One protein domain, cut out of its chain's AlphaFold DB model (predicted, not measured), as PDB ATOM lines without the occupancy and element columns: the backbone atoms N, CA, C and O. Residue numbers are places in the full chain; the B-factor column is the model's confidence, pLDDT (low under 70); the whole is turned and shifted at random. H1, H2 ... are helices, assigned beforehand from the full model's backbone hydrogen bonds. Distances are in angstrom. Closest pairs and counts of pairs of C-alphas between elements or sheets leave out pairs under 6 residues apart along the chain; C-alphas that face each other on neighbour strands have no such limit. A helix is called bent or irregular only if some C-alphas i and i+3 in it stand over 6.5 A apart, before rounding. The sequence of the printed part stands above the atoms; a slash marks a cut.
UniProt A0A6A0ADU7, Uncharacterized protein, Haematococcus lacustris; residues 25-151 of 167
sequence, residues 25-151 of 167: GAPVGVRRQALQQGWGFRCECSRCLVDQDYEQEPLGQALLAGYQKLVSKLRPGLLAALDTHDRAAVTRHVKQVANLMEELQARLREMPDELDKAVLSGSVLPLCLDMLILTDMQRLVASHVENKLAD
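Overview. This is residues 25 to 151 of the 167 residues of an uncharacterized protein of Haematococcus lacustris (UniProt A0A6A0ADU7). H3a, the first arm of the bent helix H3, with H4 and H6 makes a loose bundle, up and down, each running against the one before; short H1, H2 and H5 gather at one end, and residues 140 to 151 of H6 stick out at the other. The 127 printed residues, all helix by class with six named helices, H1 to H6, are loose, with a radius of gyration of the C-alphas of 17.5 A, and span 57 by 35 by 21 A.

Arrangement. H6, residues 124 to 151, touches H4, residues 87 to 109, with residues 124 to 135 alone; the closest C-alphas, Leu 125 and Met 101, are 6.0 A apart. H3, residues 58 to 83, assigned as one helix by its hydrogen bonds, is bent: C-alphas 72 and 75 are 7.0 A apart. H3b, from residue 75, and H4 form a hairpin. H5, residues 114 to 121, touches H2, residues 46 to 53; H1, residues 28 to 39, touches H2 with residues 28 to 29 alone. In H1, H2, H3a, H3b, H4, H5 and H6, every O i to N i+4 pair is within hydrogen-bond range.

Along the chain. H6 runs 41.5 A, from C-alpha 124 (271.535, 207.444, 183.274) to C-alpha 151 (296.847, 174.796, 179.007); H4 runs 32.5 A.

Size, cuts and confidence. The printed part has no cut and no long link; pLDDT is under 70 at residues 137 to 145 and 149.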
ATOM      1  N   GLY A  25     266.766 203.550 186.144       90.62
ATOM      2  CA  GLY A  25     267.763 204.586 185.821       90.62
ATOM      3  C   GLY A  25     267.306 205.627 184.784       90.62
ATOM      4  O   GLY A  25     268.085 206.487 184.388       90.62
ATOM      5  N   ALA A  26     266.069 205.555 184.293       94.44
ATOM      6  CA  ALA A  26     265.565 206.481 183.278       94.44
ATOM      7  C   ALA A  26     265.217 207.853 183.887       94.44
ATOM      8  O   ALA A  26     264.961 207.903 185.087       94.44
ATOM      9  N   PRO A  27     265.148 208.947 183.104       95.25
ATOM     10  CA  PRO A  27     264.632 210.243 183.562       95.25
ATOM     11  C   PRO A  27     263.172 210.181 184.039       95.25
ATOM     12  O   PRO A  27     262.418 209.288 183.639       95.25
ATOM     13  N   VAL A  28     262.750 211.151 184.858       96.00
ATOM     14  CA  VAL A  28     261.422 211.174 185.506       96.00
ATOM     15  C   VAL A  28     260.241 210.925 184.572       96.00
ATOM     16  O   VAL A  28     259.412 210.075 184.902       96.00
ATOM     17  N   GLY A  29     260.170 211.591 183.415       95.69
ATOM     18  CA  GLY A  29     259.072 211.408 182.465       95.69
ATOM     19  C   GLY A  29     258.940 209.953 182.011       95.69
ATOM     20  O   GLY A  29     257.849 209.385 182.028       95.69
ATOM     21  N   VAL A  30     260.072 209.297 181.735       96.31
ATOM     22  CA  VAL A  30     260.117 207.881 181.342       96.31
ATOM     23  C   VAL A  30     259.709 206.970 182.502       96.31
ATOM     24  O   VAL A  30     258.926 206.040 182.306       96.31
ATOM     25  N   ARG A  31     260.195 207.234 183.724       96.62
ATOM     26  CA  ARG A  31     259.822 206.438 184.909       96.62
ATOM     27  C   ARG A  31     258.330 206.529 185.201       96.62
ATOM     28  O   ARG A  31     257.679 205.505 185.386       96.62
ATOM     29  N   ARG A  32     257.780 207.746 185.226       96.94
ATOM     30  CA  ARG A  32     256.352 207.986 185.476       96.94
ATOM     31  C   ARG A  32     255.488 207.379 184.381       96.94
ATOM     32  O   ARG A  32     254.470 206.786 184.707       96.94
ATOM     33  N   GLN A  33     255.908 207.454 183.120       96.69
ATOM     34  CA  GLN A  33     255.204 206.783 182.030       96.69
ATOM     35  C   GLN A  33     255.169 205.260 182.228       96.69
ATOM     36  O   GLN A  33     254.099 204.665 182.120       96.69
ATOM     37  N   ALA A  34     256.302 204.636 182.572       95.94
ATOM     38  CA  ALA A  34     256.366 203.197 182.830       95.94
ATOM     39  C   ALA A  34     255.472 202.778 184.011       95.94
ATOM     40  O   ALA A  34     254.749 201.786 183.923       95.94
ATOM     41  N   LEU A  35     255.473 203.553 185.100       97.25
ATOM     42  CA  LEU A  35     254.615 203.300 186.263       97.25
ATOM     43  C   LEU A  35     253.134 203.520 185.958       97.25
ATOM     44  O   LEU A  35     252.305 202.706 186.356       97.25
ATOM     45  N   GLN A  36     252.796 204.559 185.197       97.81
ATOM     46  CA  GLN A  36     251.420 204.818 184.791       97.81
ATOM     47  C   GLN A  36     250.881 203.685 183.912       97.81
ATOM     48  O   GLN A  36     249.749 203.254 184.097       97.81
ATOM     49  N   GLN A  37     251.688 203.184 182.974       96.25
ATOM     50  CA  GLN A  37     251.298 202.097 182.073       96.25
ATOM     51  C   GLN A  37     251.214 200.741 182.784       96.25
ATOM     52  O   GLN A  37     250.307 199.967 182.498       96.25
ATOM     53  N   GLY A  38     252.149 200.446 183.693       96.06
ATOM     54  CA  GLY A  38     252.194 199.159 184.392       96.06
ATOM     55  C   GLY A  38     251.267 199.068 185.604       96.06
ATOM     56  O   GLY A  38     250.772 197.989 185.914       96.06
ATOM     57  N   TRP A  39     251.041 200.191 186.291       97.19
ATOM     58  CA  TRP A  39     250.457 200.213 187.638       97.19
ATOM     59  C   TRP A  39     249.420 201.318 187.855       97.19
ATOM     60  O   TRP A  39     248.818 201.385 188.922       97.19
ATOM     61  N   GLY A  40     249.200 202.196 186.873       97.56
ATOM     62  CA  GLY A  40     248.138 203.200 186.925       97.56
ATOM     63  C   GLY A  40     248.393 204.390 187.854       97.56
ATOM     64  O   GLY A  40     247.444 205.122 188.126       97.56
ATOM     65  N   PHE A  41     249.627 204.610 188.328       97.50
ATOM     66  CA  PHE A  41     249.948 205.724 189.228       97.50
ATOM     67  C   PHE A  41     251.130 206.579 188.759       97.50
ATOM     68  O   PHE A  41     252.024 206.131 188.035       97.50
ATOM     69  N   ARG A  42     251.165 207.815 189.265       97.19
ATOM     70  CA  ARG A  42     252.276 208.758 189.114       97.19
ATOM     71  C   ARG A  42     253.118 208.769 190.389       97.19
ATOM     72  O   ARG A  42     252.607 209.045 191.463       97.19
ATOM     73  N   CYS A  43     254.416 208.495 190.271       97.19
ATOM     74  CA  CYS A  43     255.323 208.535 191.420       97.19
ATOM     75  C   CYS A  43     255.709 209.970 191.812       97.19
ATOM     76  O   CYS A  43     256.052 210.793 190.953       97.19
ATOM     77  N   GLU A  44     255.717 210.221 193.120       96.88
ATOM     78  CA  GLU A  44     256.069 211.494 193.762       96.88
ATOM     79  C   GLU A  44     257.165 211.316 194.825       96.88
ATOM     80  O   GLU A  44     257.288 212.113 195.748       96.88
ATOM     81  N   CYS A  45     257.989 210.264 194.712       95.31
ATOM     82  CA  CYS A  45     259.140 210.111 195.600       95.31
ATOM     83  C   CYS A  45     260.118 211.286 195.441       95.31
ATOM     84  O   CYS A  45     260.151 211.927 194.387       95.31
ATOM     85  N   SER A  46     260.966 211.515 196.447       93.25
ATOM     86  CA  SER A  46     261.956 212.605 196.465       93.25
ATOM     87  C   SER A  46     262.752 212.719 195.162       93.25
ATOM     88  O   SER A  46     262.853 213.797 194.588       93.25
ATOM     89  N   ARG A  47     263.213 211.590 194.612       94.12
ATOM     90  CA  ARG A  47     263.902 211.563 193.317       94.12
ATOM     91  C   ARG A  47     263.043 212.058 192.151       94.12
ATOM     92  O   ARG A  47     263.552 212.727 191.264       94.12
ATOM     93  N   CYS A  48     261.762 211.694 192.093       95.56
ATOM     94  CA  CYS A  48     260.880 212.164 191.021       95.56
ATOM     95  C   CYS A  48     260.517 213.643 191.156       95.56
ATOM     96  O   CYS A  48     260.188 214.246 190.140       95.56
ATOM     97  N   LEU A  49     260.547 214.196 192.369       95.56
ATOM     98  CA  LEU A  49     260.353 215.626 192.594       95.56
ATOM     99  C   LEU A  49     261.580 216.408 192.118       95.56
ATOM    100  O   LEU A  49     261.434 217.240 191.235       95.56
ATOM    101  N   VAL A  50     262.782 216.031 192.565       94.00
ATOM    102  CA  VAL A  50     264.029 216.678 192.117       94.00
ATOM    103  C   VAL A  50     264.197 216.575 190.602       94.00
ATOM    104  O   VAL A  50     264.349 217.586 189.934       94.00
ATOM    105  N   ASP A  51     264.111 215.376 190.009       93.75
ATOM    106  CA  ASP A  51     264.259 215.227 188.552       93.75
ATOM    107  C   ASP A  51     263.261 216.094 187.758       93.75
ATOM    108  O   ASP A  51     263.565 216.492 186.633       93.75
ATOM    109  N   GLN A  52     262.056 216.322 188.294       95.25
ATOM    110  CA  GLN A  52     261.023 217.113 187.626       95.25
ATOM    111  C   GLN A  52     261.423 218.584 187.522       95.25
ATOM    112  O   GLN A  52     261.148 219.196 186.490       95.25
ATOM    113  N   ASP A  53     262.103 219.122 188.533       94.75
ATOM    114  CA  ASP A  53     262.568 220.511 188.533       94.75
ATOM    115  C   ASP A  53     263.582 220.770 187.409       94.75
ATOM    116  O   ASP A  53     263.652 221.870 186.867       94.75
ATOM    117  N   TYR A  54     264.295 219.728 186.973       93.50
ATOM    118  CA  TYR A  54     265.263 219.798 185.879       93.50
ATOM    119  C   TYR A  54     264.721 219.307 184.531       93.50
ATOM    120  O   TYR A  54     265.449 219.354 183.542       93.50
ATOM    121  N   GLU A  55     263.477 218.823 184.441       92.38
ATOM    122  CA  GLU A  55     262.977 218.129 183.242       92.38
ATOM    123  C   GLU A  55     263.032 219.009 181.985       92.38
ATOM    124  O   GLU A  55     263.352 218.524 180.898       92.38
ATOM    125  N   GLN A  56     262.771 220.308 182.130       93.44
ATOM    126  CA  GLN A  56     262.828 221.281 181.033       93.44
ATOM    127  C   GLN A  56     264.181 221.999 180.927       93.44
ATOM    128  O   GLN A  56     264.423 222.708 179.951       93.44
ATOM    129  N   GLU A  57     265.077 221.790 181.889       94.62
ATOM    130  CA  GLU A  57     266.403 222.400 181.905       94.62
ATOM    131  C   GLU A  57     267.358 221.701 180.922       94.62
ATOM    132  O   GLU A  57     267.205 220.504 180.632       94.62
ATOM    133  N   PRO A  58     268.413 222.389 180.439       95.31
ATOM    134  CA  PRO A  58     269.399 221.799 179.533       95.31
ATOM    135  C   PRO A  58     270.008 220.489 180.048       95.31
ATOM    136  O   PRO A  58     270.292 219.581 179.262       95.31
ATOM    137  N   LEU A  59     270.193 220.370 181.366       93.81
ATOM    138  CA  LEU A  59     270.688 219.152 181.997       93.81
ATOM    139  C   LEU A  59     269.680 217.998 181.898       93.81
ATOM    140  O   LEU A  59     270.064 216.903 181.485       93.81
ATOM    141  N   GLY A  60     268.405 218.220 182.230       93.94
ATOM    142  CA  GLY A  60     267.377 217.180 182.126       93.94
ATOM    143  C   GLY A  60     267.156 216.726 180.688       93.94
ATOM    144  O   GLY A  60     267.061 215.525 180.426       93.94
ATOM    145  N   GLN A  61     267.201 217.657 179.732       95.94
ATOM    146  CA  GLN A  61     267.154 217.337 178.303       95.94
ATOM    147  C   GLN A  61     268.370 216.513 177.858       95.94
ATOM    148  O   GLN A  61     268.220 215.540 177.114       95.94
ATOM    149  N   ALA A  62     269.570 216.832 178.353       96.00
ATOM    150  CA  ALA A  62     270.768 216.040 178.081       96.00
ATOM    151  C   ALA A  62     270.674 214.623 178.671       96.00
ATOM    152  O   ALA A  62     271.019 213.651 177.994       96.00
ATOM    153  N   LEU A  63     270.155 214.480 179.895       95.50
ATOM    154  CA  LEU A  63     269.902 213.177 180.514       95.50
ATOM    155  C   LEU A  63     268.875 212.370 179.706       95.50
ATOM    156  O   LEU A  63     269.093 211.186 179.448       95.50
ATOM    157  N   LEU A  64     267.792 212.998 179.243       96.44
ATOM    158  CA  LEU A  64     266.791 212.341 178.402       96.44
ATOM    159  C   LEU A  64     267.360 211.882 177.061       96.44
ATOM    160  O   LEU A  64     267.197 210.714 176.697       96.44
ATOM    161  N   ALA A  65     268.080 212.754 176.360       96.88
ATOM    162  CA  ALA A  65     268.735 212.407 175.105       96.88
ATOM    163  C   ALA A  65     269.772 211.288 175.298       96.88
ATOM    164  O   ALA A  65     269.838 210.345 174.502       96.88
ATOM    165  N   GLY A  66     270.550 211.346 176.384       96.06
ATOM    166  CA  GLY A  66     271.513 210.313 176.752       96.06
ATOM    167  C   GLY A  66     270.845 208.962 176.995       96.06
ATOM    168  O   GLY A  66     271.261 207.957 176.419       96.06
ATOM    169  N   TYR A  67     269.754 208.941 177.764       96.31
ATOM    170  CA  TYR A  67     268.948 207.742 177.985       96.31
ATOM    171  C   TYR A  67     268.397 207.165 176.674       96.31
ATOM    172  O   TYR A  67     268.554 205.972 176.403       96.31
ATOM    173  N   GLN A  68     267.794 208.002 175.826       96.62
ATOM    174  CA  GLN A  68     267.240 207.571 174.542       96.62
ATOM    175  C   GLN A  68     268.323 206.986 173.634       96.62
ATOM    176  O   GLN A  68     268.129 205.916 173.056       96.62
ATOM    177  N   LYS A  69     269.492 207.629 173.545       97.00
ATOM    178  CA  LYS A  69     270.647 207.125 172.789       97.00
ATOM    179  C   LYS A  69     271.145 205.788 173.340       97.00
ATOM    180  O   LYS A  69     271.462 204.883 172.562       97.00
ATOM    181  N   LEU A  70     271.192 205.650 174.665       95.12
ATOM    182  CA  LEU A  70     271.616 204.424 175.331       95.12
ATOM    183  C   LEU A  70     270.677 203.262 174.986       95.12
ATOM    184  O   LEU A  70     271.139 202.220 174.530       95.12
ATOM    185  N   VAL A  71     269.368 203.455 175.151       94.25
ATOM    186  CA  VAL A  71     268.364 202.392 174.982       94.25
ATOM    187  C   VAL A  71     268.084 202.067 173.515       94.25
ATOM    188  O   VAL A  71     267.937 200.896 173.184       94.25
ATOM    189  N   SER A  72     268.033 203.062 172.628       95.38
ATOM    190  CA  SER A  72     267.680 202.834 171.216       95.38
ATOM    191  C   SER A  72     268.845 202.346 170.357       95.38
ATOM    192  O   SER A  72     268.618 201.679 169.351       95.38
ATOM    193  N   LYS A  73     270.089 202.686 170.721       96.00
ATOM    194  CA  LYS A  73     271.251 202.472 169.849       96.00
ATOM    195  C   LYS A  73     272.393 201.734 170.526       96.00
ATOM    196  O   LYS A  73     272.836 200.710 170.015       96.00
ATOM    197  N   LEU A  74     272.897 202.255 171.643       95.38
ATOM    198  CA  LEU A  74     274.131 201.727 172.233       95.38
ATOM    199  C   LEU A  74     273.926 200.351 172.864       95.38
ATOM    200  O   LEU A  74     274.737 199.462 172.634       95.38
ATOM    201  N   ARG A  75     272.841 200.157 173.621       93.88
ATOM    202  CA  ARG A  75     272.537 198.875 174.262       93.88
ATOM    203  C   ARG A  75     272.230 197.776 173.244       93.88
ATOM    204  O   ARG A  75     272.906 196.755 173.316       93.88
ATOM    205  N   PRO A  76     271.309 197.954 172.277       95.38
ATOM    206  CA  PRO A  76     271.049 196.914 171.284       95.38
ATOM    207  C   PRO A  76     272.282 196.602 170.431       95.38
ATOM    208  O   PRO A  76     272.577 195.437 170.198       95.38
ATOM    209  N   GLY A  77     273.037 197.630 170.018       95.38
ATOM    210  CA  GLY A  77     274.260 197.445 169.234       95.38
ATOM    211  C   GLY A  77     275.352 196.701 170.001       95.38
ATOM    212  O   GLY A  77     275.996 195.814 169.447       95.38
ATOM    213  N   LEU A  78     275.524 197.006 171.291       93.31
ATOM    214  CA  LEU A  78     276.463 196.278 172.139       93.31
ATOM    215  C   LEU A  78     276.045 194.815 172.304       93.31
ATOM    216  O   LEU A  78     276.877 193.943 172.100       93.31
ATOM    217  N   LEU A  79     274.778 194.545 172.631       92.00
ATOM    218  CA  LEU A  79     274.279 193.176 172.788       92.00
ATOM    219  C   LEU A  79     274.454 192.364 171.497       92.00
ATOM    220  O   LEU A  79     275.007 191.275 171.546       92.00
ATOM    221  N   ALA A  80     274.104 192.935 170.341       94.88
ATOM    222  CA  ALA A  80     274.313 192.279 169.053       94.88
ATOM    223  C   ALA A  80     275.798 191.975 168.783       94.88
ATOM    224  O   ALA A  80     276.132 190.890 168.317       94.88
ATOM    225  N   ALA A  81     276.701 192.906 169.107       93.25
ATOM    226  CA  ALA A  81     278.140 192.697 168.946       93.25
ATOM    227  C   ALA A  81     278.695 191.619 169.894       93.25
ATOM    228  O   ALA A  81     279.618 190.891 169.521       93.25
ATOM    229  N   LEU A  82     278.150 191.520 171.111       88.62
ATOM    230  CA  LEU A  82     278.487 190.460 172.061       88.62
ATOM    231  C   LEU A  82     278.009 189.095 171.548       88.62
ATOM    232  O   LEU A  82     278.792 188.146 171.574       88.62
ATOM    233  N   ASP A  83     276.783 189.024 171.021       91.00
ATOM    234  CA  ASP A  83     276.191 187.802 170.465       91.00
ATOM    235  C   ASP A  83     276.971 187.274 169.252       91.00
ATOM    236  O   ASP A  83     277.147 186.067 169.101       91.00
ATOM    237  N   THR A  84     277.487 188.160 168.392       93.19
ATOM    238  CA  THR A  84     278.311 187.768 167.232       93.19
ATOM    239  C   THR A  84     279.803 187.670 167.544       93.19
ATOM    240  O   THR A  84     280.601 187.449 166.634       93.19
ATOM    241  N   HIS A  85     280.203 187.884 168.800       88.88
ATOM    242  CA  HIS A  85     281.601 187.946 169.234       88.88
ATOM    243  C   HIS A  85     282.480 188.926 168.422       88.88
ATOM    244  O   HIS A  85     283.696 188.740 168.303       88.88
ATOM    245  N   ASP A  86     281.900 190.004 167.883       91.75
ATOM    246  CA  ASP A  86     282.643 191.016 167.124       91.75
ATOM    247  C   ASP A  86     283.394 191.948 168.085       91.75
ATOM    248  O   ASP A  86     282.898 192.991 168.521       91.75
ATOM    249  N   ARG A  87     284.642 191.586 168.400       89.69
ATOM    250  CA  ARG A  87     285.511 192.348 169.314       89.69
ATOM    251  C   ARG A  87     285.688 193.811 168.901       89.69
ATOM    252  O   ARG A  87     285.806 194.682 169.773       89.69
ATOM    253  N   ALA A  88     285.714 194.103 167.600       92.50
ATOM    254  CA  ALA A  88     285.892 195.462 167.102       92.50
ATOM    255  C   ALA A  88     284.616 196.290 167.310       92.50
ATOM    256  O   ALA A  88     284.693 197.444 167.748       92.50
ATOM    257  N   ALA A  89     283.442 195.710 167.054       93.19
ATOM    258  CA  ALA A  89     282.159 196.350 167.333       93.19
ATOM    259  C   ALA A  89     281.923 196.543 168.839       93.19
ATOM    260  O   ALA A  89     281.553 197.644 169.250       93.19
ATOM    261  N   VAL A  90     282.235 195.543 169.671       91.50
ATOM    262  CA  VAL A  90     282.161 195.655 171.140       91.50
ATOM    263  C   VAL A  90     283.019 196.815 171.635       91.50
ATOM    264  O   VAL A  90     282.523 197.702 172.324       91.50
ATOM    265  N   THR A  91     284.289 196.875 171.223       91.50
ATOM    266  CA  THR A  91     285.209 197.954 171.628       91.50
ATOM    267  C   THR A  91     284.687 199.331 171.213       91.50
ATOM    268  O   THR A  91     284.765 200.293 171.979       91.50
ATOM    269  N   ARG A  92     284.100 199.433 170.016       95.25
ATOM    270  CA  ARG A  92     283.495 200.671 169.517       95.25
ATOM    271  C   ARG A  92     282.297 201.101 170.363       95.25
ATOM    272  O   ARG A  92     282.215 202.273 170.723       95.25
ATOM    273  N   HIS A  93     281.392 200.180 170.688       94.06
ATOM    274  CA  HIS A  93     280.211 200.481 171.497       94.06
ATOM    275  C   HIS A  93     280.565 200.812 172.946       94.06
ATOM    276  O   HIS A  93     280.053 201.797 173.469       94.06
ATOM    277  N   VAL A  94     281.505 200.086 173.558       92.19
ATOM    278  CA  VAL A  94     282.046 200.407 174.890       92.19
ATOM    279  C   VAL A  94     282.605 201.827 174.918       92.19
ATOM    280  O   VAL A  94     282.239 202.612 175.788       92.19
ATOM    281  N   LYS A  95     283.412 202.207 173.917       94.31
ATOM    282  CA  LYS A  95     283.932 203.578 173.804       94.31
ATOM    283  C   LYS A  95     282.808 204.612 173.678       94.31
ATOM    284  O   LYS A  95     282.877 205.673 174.286       94.31
ATOM    285  N   GLN A  96     281.758 204.319 172.915       96.62
ATOM    286  CA  GLN A  96     280.608 205.220 172.787       96.62
ATOM    287  C   GLN A  96     279.816 205.370 174.093       96.62
ATOM    288  O   GLN A  96     279.351 206.471 174.383       96.62
ATOM    289  N   VAL A  97     279.661 204.291 174.867       94.75
ATOM    290  CA  VAL A  97     279.018 204.316 176.190       94.75
ATOM    291  C   VAL A  97     279.869 205.107 177.182       94.75
ATOM    292  O   VAL A  97     279.334 205.974 177.864       94.75
ATOM    293  N   ALA A  98     281.184 204.877 177.208       93.25
ATOM    294  CA  ALA A  98     282.115 205.619 178.056       93.25
ATOM    295  C   ALA A  98     282.093 207.124 177.745       93.25
ATOM    296  O   ALA A  98     281.914 207.928 178.652       93.25
ATOM    297  N   ASN A  99     282.157 207.503 176.463       95.81
ATOM    298  CA  ASN A  99     282.074 208.906 176.053       95.81
ATOM    299  C   ASN A  99     280.740 209.554 176.456       95.81
ATOM    300  O   ASN A  99     280.715 210.708 176.869       95.81
ATOM    301  N   LEU A 100     279.622 208.826 176.332       95.69
ATOM    302  CA  LEU A 100     278.318 209.324 176.777       95.69
ATOM    303  C   LEU A 100     278.295 209.529 178.296       95.69
ATOM    304  O   LEU A 100     277.788 210.540 178.772       95.69
ATOM    305  N   MET A 101     278.838 208.577 179.056       94.50
ATOM    306  CA  MET A 101     278.936 208.677 180.510       94.50
ATOM    307  C   MET A 101     279.774 209.890 180.927       94.50
ATOM    308  O   MET A 101     279.337 210.655 181.782       94.50
ATOM    309  N   GLU A 102     280.926 210.100 180.289       94.62
ATOM    310  CA  GLU A 102     281.812 211.236 180.549       94.62
ATOM    311  C   GLU A 102     281.146 212.581 180.215       94.62
ATOM    312  O   GLU A 102     281.223 213.515 181.014       94.62
ATOM    313  N   GLU A 103     280.426 212.671 179.089       95.62
ATOM    314  CA  GLU A 103     279.656 213.867 178.717       95.62
ATOM    315  C   GLU A 103     278.607 214.211 179.786       95.62
ATOM    316  O   GLU A 103     278.514 215.355 180.234       95.62
ATOM    317  N   LEU A 104     277.824 213.222 180.225       94.69
ATOM    318  CA  LEU A 104     276.790 213.433 181.239       94.69
ATOM    319  C   LEU A 104     277.396 213.786 182.605       94.69
ATOM    320  O   LEU A 104     276.880 214.659 183.298       94.69
ATOM    321  N   GLN A 105     278.515 213.159 182.978       94.25
ATOM    322  CA  GLN A 105     279.253 213.495 184.198       94.25
ATOM    323  C   GLN A 105     279.837 214.908 184.160       94.25
ATOM    324  O   GLN A 105     279.868 215.576 185.191       94.25
ATOM    325  N   ALA A 106     280.320 215.379 183.007       94.88
ATOM    326  CA  ALA A 106     280.790 216.754 182.859       94.88
ATOM    327  C   ALA A 106     279.663 217.751 183.160       94.88
ATOM    328  O   ALA A 106     279.848 218.623 184.000       94.88
ATOM    329  N   ARG A 107     278.471 217.539 182.594       94.81
ATOM    330  CA  ARG A 107     277.302 218.397 182.851       94.81
ATOM    331  C   ARG A 107     276.843 218.352 184.310       94.81
ATOM    332  O   ARG A 107     276.541 219.382 184.893       94.81
ATOM    333  N   LEU A 108     276.828 217.168 184.928       93.00
ATOM    334  CA  LEU A 108     276.475 217.021 186.346       93.00
ATOM    335  C   LEU A 108     277.486 217.696 187.287       93.00
ATOM    336  O   LEU A 108     277.119 218.110 188.381       93.00
ATOM    337  N   ARG A 109     278.759 217.818 186.890       93.19
ATOM    338  CA  ARG A 109     279.782 218.522 187.684       93.19
ATOM    339  C   ARG A 109     279.578 220.033 187.731       93.19
ATOM    340  O   ARG A 109     280.083 220.656 188.654       93.19
ATOM    341  N   GLU A 110     278.860 220.599 186.767       92.88
ATOM    342  CA  GLU A 110     278.554 222.033 186.711       92.88
ATOM    343  C   GLU A 110     277.374 222.416 187.619       92.88
ATOM    344  O   GLU A 110     277.072 223.598 187.771       92.88
ATOM    345  N   MET A 111     276.706 221.435 188.241       91.25
ATOM    346  CA  MET A 111     275.598 221.697 189.153       91.25
ATOM    347  C   MET A 111     276.075 222.327 190.467       91.25
ATOM    348  O   MET A 111     277.001 221.800 191.086       91.25
ATOM    349  N   PRO A 112     275.412 223.399 190.936       86.75
ATOM    350  CA  PRO A 112     275.757 224.039 192.200       86.75
ATOM    351  C   PRO A 112     275.247 223.264 193.424       86.75
ATOM    352  O   PRO A 112     275.869 223.329 194.483       86.75
ATOM    353  N   ASP A 113     274.126 222.548 193.295       92.94
ATOM    354  CA  ASP A 113     273.512 221.800 194.392       92.94
ATOM    355  C   ASP A 113     274.005 220.343 194.406       92.94
ATOM    356  O   ASP A 113     273.742 219.562 193.487       92.94
ATOM    357  N   GLU A 114     274.744 219.974 195.455       90.56
ATOM    358  CA  GLU A 114     275.301 218.625 195.609       90.56
ATOM    359  C   GLU A 114     274.233 217.562 195.920       90.56
ATOM    360  O   GLU A 114     274.423 216.394 195.570       90.56
ATOM    361  N   LEU A 115     273.112 217.934 196.547       88.31
ATOM    362  CA  LEU A 115     272.023 217.002 196.833       88.31
ATOM    363  C   LEU A 115     271.298 216.634 195.538       88.31
ATOM    364  O   LEU A 115     271.140 215.448 195.235       88.31
ATOM    365  N   ASP A 116     270.938 217.630 194.735       91.94
ATOM    366  CA  ASP A 116     270.281 217.408 193.446       91.94
ATOM    367  C   ASP A 116     271.195 216.653 192.486       91.94
ATOM    368  O   ASP A 116     270.779 215.696 191.829       91.94
ATOM    369  N   LYS A 117     272.481 217.008 192.461       91.75
ATOM    370  CA  LYS A 117     273.499 216.279 191.705       91.75
ATOM    371  C   LYS A 117     273.580 214.811 192.114       91.75
ATOM    372  O   LYS A 117     273.629 213.947 191.236       91.75
ATOM    373  N   ALA A 118     273.566 214.498 193.412       88.62
ATOM    374  CA  ALA A 118     273.557 213.114 193.885       88.62
ATOM    375  C   ALA A 118     272.305 212.365 193.400       88.62
ATOM    376  O   ALA A 118     272.413 211.239 192.907       88.62
ATOM    377  N   VAL A 119     271.134 213.002 193.446       89.56
ATOM    378  CA  VAL A 119     269.876 212.423 192.957       89.56
ATOM    379  C   VAL A 119     269.909 212.175 191.443       89.56
ATOM    380  O   VAL A 119     269.644 211.053 190.999       89.56
ATOM    381  N   LEU A 120     270.300 213.176 190.651       88.62
ATOM    382  CA  LEU A 120     270.373 213.083 189.189       88.62
ATOM    383  C   LEU A 120     271.459 212.106 188.718       88.62
ATOM    384  O   LEU A 120     271.293 211.439 187.690       88.62
ATOM    385  N   SER A 121     272.543 211.952 189.486       88.31
ATOM    386  CA  SER A 121     273.582 210.953 189.214       88.31
ATOM    387  C   SER A 121     273.043 209.520 189.270       88.31
ATOM    388  O   SER A 121     273.519 208.659 188.530       88.31
ATOM    389  N   GLY A 122     271.983 209.278 190.052       84.50
ATOM    390  CA  GLY A 122     271.269 208.002 190.129       84.50
ATOM    391  C   GLY A 122     270.432 207.655 188.889       84.50
ATOM    392  O   GLY A 122     269.732 206.641 188.893       84.50
ATOM    393  N   SER A 123     270.467 208.480 187.838       85.75
ATOM    394  CA  SER A 123     269.743 208.250 186.583       85.75
ATOM    395  C   SER A 123     270.574 207.492 185.543       85.75
ATOM    396  O   SER A 123     270.802 206.291 185.687       85.75
ATOM    397  N   VAL A 124     270.990 208.141 184.454       85.00
ATOM    398  CA  VAL A 124     271.535 207.444 183.274       85.00
ATOM    399  C   VAL A 124     272.917 206.836 183.537       85.00
ATOM    400  O   VAL A 124     273.279 205.847 182.901       85.00
ATOM    401  N   LEU A 125     273.680 207.382 184.492       88.44
ATOM    402  CA  LEU A 125     275.047 206.939 184.783       88.44
ATOM    403  C   LEU A 125     275.125 205.473 185.252       88.44
ATOM    404  O   LEU A 125     275.909 204.736 184.653       88.44
ATOM    405  N   PRO A 126     274.311 205.002 186.222       87.88
ATOM    406  CA  PRO A 126     274.227 203.582 186.560       87.88
ATOM    407  C   PRO A 126     274.002 202.671 185.352       87.88
ATOM    408  O   PRO A 126     274.668 201.651 185.220       87.88
ATOM    409  N   LEU A 127     273.136 203.068 184.412       86.25
ATOM    410  CA  LEU A 127     272.853 202.257 183.223       86.25
ATOM    411  C   LEU A 127     274.057 202.165 182.275       86.25
ATOM    412  O   LEU A 127     274.248 201.135 181.627       86.25
ATOM    413  N   CYS A 128     274.851 203.234 182.168       85.62
ATOM    414  CA  CYS A 128     276.117 203.201 181.442       85.62
ATOM    415  C   CYS A 128     277.125 202.287 182.150       85.62
ATOM    416  O   CYS A 128     277.756 201.462 181.493       85.62
ATOM    417  N   LEU A 129     277.247 202.403 183.475       86.38
ATOM    418  CA  LEU A 129     278.178 201.609 184.275       86.38
ATOM    419  C   LEU A 129     277.864 200.109 184.194       86.38
ATOM    420  O   LEU A 129     278.770 199.323 183.934       86.38
ATOM    421  N   ASP A 130     276.592 199.724 184.316       87.50
ATOM    422  CA  ASP A 130     276.147 198.333 184.175       87.50
ATOM    423  C   ASP A 130     276.584 197.738 182.829       87.50
ATOM    424  O   ASP A 130     277.087 196.616 182.759       87.50
ATOM    425  N   MET A 131     276.448 198.508 181.744       83.06
ATOM    426  CA  MET A 131     276.876 198.071 180.415       83.06
ATOM    427  C   MET A 131     278.395 197.910 180.299       83.06
ATOM    428  O   MET A 131     278.852 196.983 179.632       83.06
ATOM    429  N   LEU A 132     279.175 198.787 180.933       84.50
ATOM    430  CA  LEU A 132     280.635 198.684 180.943       84.50
ATOM    431  C   LEU A 132     281.090 197.457 181.751       84.50
ATOM    432  O   LEU A 132     281.878 196.654 181.247       84.50
ATOM    433  N   ILE A 133     280.512 197.242 182.938       83.31
ATOM    434  CA  ILE A 133     280.815 196.088 183.801       83.31
ATOM    435  C   ILE A 133     280.519 194.768 183.082       83.31
ATOM    436  O   ILE A 133     281.345 193.854 183.118       83.31
ATOM    437  N   LEU A 134     279.380 194.667 182.386       77.69
ATOM    438  CA  LEU A 134     279.032 193.471 181.610       77.69
ATOM    439  C   LEU A 134     280.128 193.103 180.599       77.69
ATOM    440  O   LEU A 134     280.469 191.927 180.452       77.69
ATOM    441  N   THR A 135     280.720 194.098 179.934       74.94
ATOM    442  CA  THR A 135     281.776 193.853 178.943       74.94
ATOM    443  C   THR A 135     283.108 193.456 179.566       74.94
ATOM    444  O   THR A 135     283.789 192.583 179.025       74.94
ATOM    445  N   ASP A 136     283.465 194.021 180.721       75.31
ATOM    446  CA  ASP A 136     284.688 193.644 181.434       75.31
ATOM    447  C   ASP A 136     284.589 192.232 182.016       75.31
ATOM    448  O   ASP A 136     285.527 191.443 181.886       75.31
ATOM    449  N   MET A 137     283.426 191.856 182.561       65.75
ATOM    450  CA  MET A 137     283.181 190.479 182.997       65.75
ATOM    451  C   MET A 137     283.302 189.487 181.838       65.75
ATOM    452  O   MET A 137     283.943 188.448 181.986       65.75
ATOM    453  N   GLN A 138     282.740 189.797 180.667       68.38
ATOM    454  CA  GLN A 138     282.855 188.911 179.507       68.38
ATOM    455  C   GLN A 138     284.287 188.808 178.972       68.38
ATOM    456  O   GLN A 138     284.701 187.716 178.577       68.38
ATOM    457  N   ARG A 139     285.074 189.892 179.007       69.50
ATOM    458  CA  ARG A 139     286.509 189.836 178.685       69.50
ATOM    459  C   ARG A 139     287.267 188.921 179.641       69.50
ATOM    460  O   ARG A 139     288.028 188.082 179.172       69.50
ATOM    461  N   LEU A 140     287.017 189.042 180.947       62.94
ATOM    462  CA  LEU A 140     287.635 188.192 181.971       62.94
ATOM    463  C   LEU A 140     287.291 186.709 181.768       62.94
ATOM    464  O   LEU A 140     288.174 185.853 181.828       62.94
ATOM    465  N   VAL A 141     286.024 186.399 181.473       66.44
ATOM    466  CA  VAL A 141     285.588 185.026 181.172       66.44
ATOM    467  C   VAL A 141     286.254 184.508 179.896       66.44
ATOM    468  O   VAL A 141     286.774 183.394 179.904       66.44
ATOM    469  N   ALA A 142     286.303 185.305 178.825       68.69
ATOM    470  CA  ALA A 142     286.941 184.911 177.569       68.69
ATOM    471  C   ALA A 142     288.442 184.636 177.746       68.69
ATOM    472  O   ALA A 142     288.908 183.584 177.319       68.69
ATOM    473  N   SER A 143     289.178 185.509 178.448       69.19
ATOM    474  CA  SER A 143     290.604 185.285 178.728       69.19
ATOM    475  C   SER A 143     290.841 184.036 179.575       69.19
ATOM    476  O   SER A 143     291.797 183.302 179.351       69.19
ATOM    477  N   HIS A 144     289.951 183.756 180.533       63.09
ATOM    478  CA  HIS A 144     290.062 182.565 181.374       63.09
ATOM    479  C   HIS A 144     289.819 181.275 180.584       63.09
ATOM    480  O   HIS A 144     290.505 180.279 180.799       63.09
ATOM    481  N   VAL A 145     288.856 181.288 179.659       69.69
ATOM    482  CA  VAL A 145     288.580 180.150 178.771       69.69
ATOM    483  C   VAL A 145     289.719 179.941 177.774       69.69
ATOM    484  O   VAL A 145     290.150 178.805 177.607       69.69
ATOM    485  N   GLU A 146     290.238 181.007 177.156       71.50
ATOM    486  CA  GLU A 146     291.383 180.933 176.237       71.50
ATOM    487  C   GLU A 146     292.627 180.362 176.929       71.50
ATOM    488  O   GLU A 146     293.245 179.441 176.395       71.50
ATOM    489  N   ASN A 147     292.937 180.826 178.144       71.44
ATOM    490  CA  ASN A 147     294.055 180.301 178.932       71.44
ATOM    491  C   ASN A 147     293.862 178.816 179.270       71.44
ATOM    492  O   ASN A 147     294.749 178.010 179.011       71.44
ATOM    493  N   LYS A 148     292.672 178.418 179.746       74.94
ATOM    494  CA  LYS A 148     292.374 177.003 180.026       74.94
ATOM    495  C   LYS A 148     292.468 176.111 178.792       74.94
ATOM    496  O   LYS A 148     292.857 174.951 178.908       74.94
ATOM    497  N   LEU A 149     292.073 176.621 177.626       69.69
ATOM    498  CA  LEU A 149     292.156 175.876 176.374       69.69
ATOM    499  C   LEU A 149     293.616 175.709 175.934       69.69
ATOM    500  O   LEU A 149     293.988 174.626 175.489       69.69
ATOM    501  N   ALA A 150     294.435 176.754 176.086       71.88
ATOM    502  CA  ALA A 150     295.865 176.707 175.803       71.88
ATOM    503  C   ALA A 150     296.594 175.713 176.722       71.88
ATOM    504  O   ALA A 150     297.355 174.883 176.222       71.88
ATOM    505  N   ASP A 151     296.293 175.733 178.023       79.75
ATOM    506  CA  ASP A 151     296.847 174.796 179.007       79.75
ATOM    507  C   ASP A 151     296.466 173.346 178.666       79.75
ATOM    508  O   ASP A 151     297.327 172.475 178.555       79.75
TER     509      ASP A 151